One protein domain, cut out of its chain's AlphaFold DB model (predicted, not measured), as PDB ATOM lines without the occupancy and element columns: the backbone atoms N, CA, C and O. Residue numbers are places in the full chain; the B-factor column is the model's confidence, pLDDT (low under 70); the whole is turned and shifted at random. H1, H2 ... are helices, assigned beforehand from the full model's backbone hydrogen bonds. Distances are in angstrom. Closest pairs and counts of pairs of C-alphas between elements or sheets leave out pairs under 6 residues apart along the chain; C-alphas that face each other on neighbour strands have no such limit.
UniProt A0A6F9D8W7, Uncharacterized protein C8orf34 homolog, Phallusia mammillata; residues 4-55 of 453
ATOM      1  N   LYS A   4       0.733 -25.039   3.220       91.19
ATOM      2  CA  LYS A   4      -0.030 -24.771   1.986       91.19
ATOM      3  C   LYS A   4       0.161 -23.331   1.485       91.19
ATOM      4  O   LYS A   4       0.382 -23.113   0.299       91.19
ATOM      5  N   SER A   5       0.158 -22.354   2.396       93.62
ATOM      6  CA  SER A   5       0.385 -20.938   2.070       93.62
ATOM      7  C   SER A   5       1.816 -20.689   1.575       93.62
ATOM      8  O   SER A   5       1.994 -20.013   0.565       93.62
ATOM      9  N   ARG A   6       2.833 -21.300   2.204       93.94
ATOM     10  CA  ARG A   6       4.232 -21.205   1.746       93.94
ATOM     11  C   ARG A   6       4.428 -21.797   0.343       93.94
ATOM     12  O   ARG A   6       5.167 -21.219  -0.450       93.94
ATOM     13  N   ILE A   7       3.755 -22.909   0.037       95.00
ATOM     14  CA  ILE A   7       3.753 -23.525  -1.299       95.00
ATOM     15  C   ILE A   7       3.087 -22.586  -2.314       95.00
ATOM     16  O   ILE A   7       3.692 -22.291  -3.340       95.00
ATOM     17  N   HIS A   8       1.909 -22.035  -2.007       93.25
ATOM     18  CA  HIS A   8       1.220 -21.085  -2.888       93.25
ATOM     19  C   HIS A   8       2.080 -19.846  -3.203       93.25
ATOM     20  O   HIS A   8       2.265 -19.497  -4.367       93.25
ATOM     21  N   THR A   9       2.695 -19.225  -2.188       95.06
ATOM     22  CA  THR A   9       3.632 -18.104  -2.389       95.06
ATOM     23  C   THR A   9       4.825 -18.496  -3.268       95.06
ATOM     24  O   THR A   9       5.281 -17.679  -4.064       95.06
ATOM     25  N   TYR A  10       5.329 -19.730  -3.164       95.25
ATOM     26  CA  TYR A  10       6.411 -20.222  -4.020       95.25
ATOM     27  C   TYR A  10       5.962 -20.439  -5.476       95.25
ATOM     28  O   TYR A  10       6.685 -20.041  -6.388       95.25
ATOM     29  N   LEU A  11       4.777 -21.018  -5.703       95.69
ATOM     30  CA  LEU A  11       4.214 -21.227  -7.042       95.69
ATOM     31  C   LEU A  11       4.016 -19.897  -7.782       95.69
ATOM     32  O   LEU A  11       4.496 -19.749  -8.906       95.69
ATOM     33  N   VAL A  12       3.402 -18.912  -7.115       93.00
ATOM     34  CA  VAL A  12       3.187 -17.561  -7.661       93.00
ATOM     35  C   VAL A  12       4.518 -16.840  -7.896       93.00
ATOM     36  O   VAL A  12       4.758 -16.341  -8.992       93.00
ATOM     37  N   LYS A  13       5.433 -16.826  -6.913       93.38
ATOM     38  CA  LYS A  13       6.724 -16.119  -7.030       93.38
ATOM     39  C   LYS A  13       7.582 -16.617  -8.199       93.38
ATOM     40  O   LYS A  13       8.315 -15.827  -8.785       93.38
ATOM     41  N   ASN A  14       7.517 -17.910  -8.511       93.69
ATOM     42  CA  ASN A  14       8.277 -18.517  -9.604       93.69
ATOM     43  C   ASN A  14       7.455 -18.675 -10.897       93.69
ATOM     44  O   ASN A  14       7.943 -19.312 -11.827       93.69
ATOM     45  N   LYS A  15       6.232 -18.117 -10.961       94.81
ATOM     46  CA  LYS A  15       5.337 -18.167 -12.134       94.81
ATOM     47  C   LYS A  15       5.121 -19.593 -12.669       94.81
ATOM     48  O   LYS A  15       5.063 -19.830 -13.872       94.81
ATOM     49  N   ILE A  16       5.023 -20.569 -11.761       94.06
ATOM     50  CA  ILE A  16       5.017 -21.997 -12.122       94.06
ATOM     51  C   ILE A  16       3.747 -22.382 -12.896       94.06
ATOM     52  O   ILE A  16       3.832 -23.187 -13.817       94.06
ATOM     53  N   SER A  17       2.600 -21.762 -12.598       93.94
ATOM     54  CA  SER A  17       1.362 -21.954 -13.370       93.94
ATOM     55  C   SER A  17       1.511 -21.492 -14.825       93.94
ATOM     56  O   SER A  17       1.198 -22.251 -15.732       93.94
ATOM     57  N   GLU A  18       2.072 -20.298 -15.045       94.25
ATOM     58  CA  GLU A  18       2.318 -19.729 -16.383       94.25
ATOM     59  C   GLU A  18       3.300 -20.593 -17.193       94.25
ATOM     60  O   GLU A  18       3.145 -20.782 -18.398       94.25
ATOM     61  N   LEU A  19       4.309 -21.166 -16.522       94.50
ATOM     62  CA  LEU A  19       5.237 -22.111 -17.140       94.50
ATOM     63  C   LEU A  19       4.531 -23.407 -17.568       94.50
ATOM     64  O   LEU A  19       4.792 -23.889 -18.669       94.50
ATOM     65  N   PHE A  20       3.643 -23.960 -16.736       95.25
ATOM     66  CA  PHE A  20       2.851 -25.137 -17.105       95.25
ATOM     67  C   PHE A  20       1.873 -24.846 -18.247       95.25
ATOM     68  O   PHE A  20       1.727 -25.683 -19.131       95.25
ATOM     69  N   GLU A  21       1.254 -23.668 -18.270       95.50
ATOM     70  CA  GLU A  21       0.366 -23.235 -19.351       95.50
ATOM     71  C   GLU A  21       1.117 -23.141 -20.691       95.50
ATOM     72  O   GLU A  21       0.699 -23.753 -21.673       95.50
ATOM     73  N   GLU A  22       2.295 -22.503 -20.719       94.50
ATOM     74  CA  GLU A  22       3.154 -22.466 -21.913       94.50
ATOM     75  C   GLU A  22       3.628 -23.871 -22.338       94.50
ATOM     76  O   GLU A  22       3.691 -24.171 -23.532       94.50
ATOM     77  N   MET A  23       3.952 -24.745 -21.377       94.56
ATOM     78  CA  MET A  23       4.342 -26.135 -21.648       94.56
ATOM     79  C   MET A  23       3.192 -26.946 -22.264       94.56
ATOM     80  O   MET A  23       3.417 -27.682 -23.225       94.56
ATOM     81  N   MET A  24       1.973 -26.800 -21.738       95.12
ATOM     82  CA  MET A  24       0.786 -27.509 -22.220       95.12
ATOM     83  C   MET A  24       0.321 -26.992 -23.579       95.12
ATOM     84  O   MET A  24       0.082 -27.801 -24.472       95.12
ATOM     85  N   ALA A  25       0.266 -25.671 -23.780       95.69
ATOM     86  CA  ALA A  25      -0.086 -25.076 -25.070       95.69
ATOM     87  C   ALA A  25       0.834 -25.580 -26.195       95.69
ATOM     88  O   ALA A  25       0.372 -25.916 -27.283       95.69
ATOM     89  N   LYS A  26       2.135 -25.714 -25.910       93.62
ATOM     90  CA  LYS A  26       3.125 -26.229 -26.864       93.62
ATOM     91  C   LYS A  26       3.045 -27.739 -27.087       93.62
ATOM     92  O   LYS A  26       3.207 -28.168 -28.221       93.62
ATOM     93  N   LEU A  27       2.730 -28.540 -26.065       95.81
ATOM     94  CA  LEU A  27       2.426 -29.965 -26.266       95.81
ATOM     95  C   LEU A  27       1.184 -30.181 -27.142       95.81
ATOM     96  O   LEU A  27       1.189 -31.074 -27.985       95.81
ATOM     97  N   VAL A  28       0.139 -29.375 -26.946       95.38
ATOM     98  CA  VAL A  28      -1.117 -29.455 -27.711       95.38
ATOM     99  C   VAL A  28      -0.950 -28.929 -29.142       95.38
ATOM    100  O   VAL A  28      -1.624 -29.419 -30.042       95.38
ATOM    101  N   HIS A  29      -0.044 -27.974 -29.370       95.50
ATOM    102  CA  HIS A  29       0.274 -27.454 -30.702       95.50
ATOM    103  C   HIS A  29       1.214 -28.376 -31.498       95.50
ATOM    104  O   HIS A  29       0.902 -28.746 -32.626       95.50
ATOM    105  N   ASP A  30       2.360 -28.761 -30.923       93.31
ATOM    106  CA  ASP A  30       3.405 -29.504 -31.645       93.31
ATOM    107  C   ASP A  30       3.133 -31.021 -31.702       93.31
ATOM    108  O   ASP A  30       3.783 -31.721 -32.479       93.31
ATOM    109  N   LEU A  31       2.217 -31.532 -30.862       94.75
ATOM    110  CA  LEU A  31       1.830 -32.950 -30.725       94.75
ATOM    111  C   LEU A  31       3.011 -33.943 -30.855       94.75
ATOM    112  O   LEU A  31       2.958 -34.889 -31.647       94.75
ATOM    113  N   PRO A  32       4.109 -33.746 -30.093       92.50
ATOM    114  CA  PRO A  32       5.327 -34.527 -30.257       92.50
ATOM    115  C   PRO A  32       5.113 -35.989 -29.854       92.50
ATOM    116  O   PRO A  32       4.605 -36.276 -28.772       92.50
ATOM    117  N   SER A  33       5.615 -36.920 -30.671       91.25
ATOM    118  CA  SER A  33       5.545 -38.368 -30.410       91.25
ATOM    119  C   SER A  33       6.183 -38.800 -29.083       91.25
ATOM    120  O   SER A  33       5.773 -39.798 -28.500       91.25
ATOM    121  N   ASN A  34       7.158 -38.033 -28.584       94.38
ATOM    122  CA  ASN A  34       7.817 -38.234 -27.293       94.38
ATOM    123  C   ASN A  34       7.638 -36.988 -26.396       94.38
ATOM    124  O   ASN A  34       8.572 -36.186 -26.263       94.38
ATOM    125  N   PRO A  35       6.464 -36.797 -25.760       93.56
ATOM    126  CA  PRO A  35       6.142 -35.561 -25.042       93.56
ATOM    127  C   PRO A  35       7.057 -35.307 -23.837       93.56
ATOM    128  O   PRO A  35       7.425 -34.164 -23.570       93.56
ATOM    129  N   VAL A  36       7.506 -36.361 -23.145       94.69
ATOM    130  CA  VAL A  36       8.422 -36.249 -21.993       94.69
ATOM    131  C   VAL A  36       9.794 -35.704 -22.411       94.69
ATOM    132  O   VAL A  36      10.348 -34.839 -21.729       94.69
ATOM    133  N   ALA A  37      10.331 -36.154 -23.550       93.31
ATOM    134  CA  ALA A  37      11.605 -35.663 -24.080       93.31
ATOM    135  C   ALA A  37      11.493 -34.192 -24.515       93.31
ATOM    136  O   ALA A  37      12.312 -33.364 -24.113       93.31
ATOM    137  N   TYR A  38      10.422 -33.857 -25.242       94.88
ATOM    138  CA  TYR A  38      10.107 -32.491 -25.665       94.88
ATOM    139  C   TYR A  38       9.999 -31.521 -24.473       94.88
ATOM    140  O   TYR A  38      10.659 -30.478 -24.454       94.88
ATOM    141  N   LEU A  39       9.238 -31.884 -23.428       94.94
ATOM    142  CA  LEU A  39       9.148 -31.086 -22.201       94.94
ATOM    143  C   LEU A  39      10.500 -30.952 -21.490       94.94
ATOM    144  O   LEU A  39      10.823 -29.870 -20.997       94.94
ATOM    145  N   SER A  40      11.301 -32.023 -21.444       94.75
ATOM    146  CA  SER A  40      12.631 -32.011 -20.823       94.75
ATOM    147  C   SER A  40      13.552 -30.985 -21.489       94.75
ATOM    148  O   SER A  40      14.173 -30.172 -20.801       94.75
ATOM    149  N   ASP A  41      13.612 -30.966 -22.822       94.62
ATOM    150  CA  ASP A  41      14.457 -30.024 -23.563       94.62
ATOM    151  C   ASP A  41      13.914 -28.592 -23.536       94.62
ATOM    152  O   ASP A  41      14.692 -27.640 -23.414       94.62
ATOM    153  N   MET A  42      12.591 -28.412 -23.526       93.62
ATOM    154  CA  MET A  42      11.983 -27.099 -23.324       93.62
ATOM    155  C   MET A  42      12.278 -26.527 -21.926       93.62
ATOM    156  O   MET A  42      12.629 -25.350 -21.811       93.62
ATOM    157  N   LEU A  43      12.231 -27.353 -20.873       94.38
ATOM    158  CA  LEU A  43      12.625 -26.962 -19.515       94.38
ATOM    159  C   LEU A  43      14.120 -26.621 -19.427       94.38
ATOM    160  O   LEU A  43      14.467 -25.591 -18.845       94.38
ATOM    161  N   LYS A  44      15.008 -27.409 -20.054       92.88
ATOM    162  CA  LYS A  44      16.449 -27.089 -20.153       92.88
ATOM    163  C   LYS A  44      16.670 -25.739 -20.845       92.88
ATOM    164  O   LYS A  44      17.411 -24.902 -20.331       92.88
ATOM    165  N   LYS A  45      15.986 -25.493 -21.970       92.75
ATOM    166  CA  LYS A  45      16.064 -24.247 -22.753       92.75
ATOM    167  C   LYS A  45      15.571 -23.031 -21.956       92.75
ATOM    168  O   LYS A  45      16.266 -22.015 -21.916       92.75
ATOM    169  N   LYS A  46      14.430 -23.145 -21.262       88.44
ATOM    170  CA  LYS A  46      13.927 -22.129 -20.314       88.44
ATOM    171  C   LYS A  46      14.933 -21.864 -19.192       88.44
ATOM    172  O   LYS A  46      15.269 -20.708 -18.953       88.44
ATOM    173  N   HIS A  47      15.464 -22.908 -18.553       88.00
ATOM    174  CA  HIS A  47      16.424 -22.766 -17.457       88.00
ATOM    175  C   HIS A  47      17.705 -22.039 -17.897       88.00
ATOM    176  O   HIS A  47      18.131 -21.093 -17.239       88.00
ATOM    177  N   GLN A  48      18.285 -22.415 -19.042       86.56
ATOM    178  CA  GLN A  48      19.464 -21.739 -19.601       86.56
ATOM    179  C   GLN A  48      19.201 -20.258 -19.921       86.56
ATOM    180  O   GLN A  48      20.077 -19.424 -19.694       86.56
ATOM    181  N   ALA A  49      18.005 -19.910 -20.410       84.38
ATOM    182  CA  ALA A  49      17.620 -18.515 -20.621       84.38
ATOM    183  C   ALA A  49      17.521 -17.742 -19.290       84.38
ATOM    184  O   ALA A  49      18.059 -16.642 -19.178       84.38
ATOM    185  N   SER A  50      16.908 -18.336 -18.259       79.50
ATOM    186  CA  SER A  50      16.805 -17.729 -16.925       79.50
ATOM    187  C   SER A  50      18.164 -17.501 -16.254       79.50
ATOM    188  O   SER A  50      18.345 -16.462 -15.624       79.50
ATOM    189  N   GLN A  51      19.126 -18.420 -16.407       72.06
ATOM    190  CA  GLN A  51      20.467 -18.265 -15.823       72.06
ATOM    191  C   GLN A  51      21.238 -17.091 -16.444       72.06
ATOM    192  O   GLN A  51      21.791 -16.268 -15.717       72.06
ATOM    193  N   LYS A  52      21.197 -16.935 -17.776       67.69
ATOM    194  CA  LYS A  52      21.868 -15.818 -18.472       67.69
ATOM    195  C   LYS A  52      21.384 -14.445 -17.985       67.69
ATOM    196  O   LYS A  52      22.186 -13.533 -17.830       67.69
ATOM    197  N   ILE A  53      20.091 -14.319 -17.670       62.50
ATOM    198  CA  ILE A  53      19.474 -13.087 -17.136       62.50
ATOM    199  C   ILE A  53      19.908 -12.792 -15.682       62.50
ATOM    200  O   ILE A  53      19.772 -11.661 -15.207       62.50
ATOM    201  N   LEU A  54      20.429 -13.786 -14.953       55.97
ATOM    202  CA  LEU A  54      20.973 -13.607 -13.602       55.97
ATOM    203  C   LEU A  54      22.460 -13.228 -13.612       55.97
ATOM    204  O   LEU A  54      22.859 -12.419 -12.778       55.97
ATOM    205  N   GLU A  55      23.251 -13.728 -14.566       53.66
ATOM    206  CA  GLU A  55      24.650 -13.304 -14.744       53.66
ATOM    207  C   GLU A  55      24.762 -11.851 -15.238       53.66
ATOM    208  O   GLU A  55      25.662 -11.124 -14.823       53.66
TER     209      GLU A  55
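AT A GLANCE: This is residues 4 to 55 of the 453 residues of the protein "Uncharacterized protein C8orf34 homolog" of Phallusia mammillata (UniProt A0A6F9D8W7). Two long helices, H2 and H3, make an open V, meeting towards the end of H2 and the beginning of H3, and the short helix H1 turns off at an angle from the other end of H2. Residues 4 to 18 and 47 to 55 stick out freely. The printed part has 52 residues with three named helices in the order H1, H2, H3, no named strand, and is all helix. It is loose, with a radius of gyration of the C-alphas of 13.1 A, and flat, spanning 37 by 30 by 14 A.

HOW THE PARTS SIT: H1, residues 4 to 13, and H2, residues 16 to 30, are close but not clearly touching; their closest C-alphas, of Leu 11 and Ser 17, are 7.0 A apart. They run the same way at a steep tilt of 61 degrees. H2, with residues 23 to 27 alone, touches residues 35 to 42 of H3, residues 35 to 55. Their closest C-alphas, of Leu 27 and Pro 35, are 6.8 A apart. They run opposite ways at a steep tilt of 47 degrees. H1 and H3 are apart. In H1, H2 and H3 every O i to N i+4 pair is within hydrogen-bond range.

IN THESE COORDINATES: H1 begins with C-alpha 4 at (-0.030, -24.771, 1.986) and is 14.2 A long from first to last C-alpha. H2 is 21.0 A long. H3, 30.7 A long, ends with C-alpha 55 at (24.650, -13.304, -14.744).

THE WHOLE: The two C-alphas farthest apart, of Ser 5 and Ser 33, are 37.2 A apart. The printed part has no cut, and both links are tight. Residues 52 to 55 have pLDDT under 70.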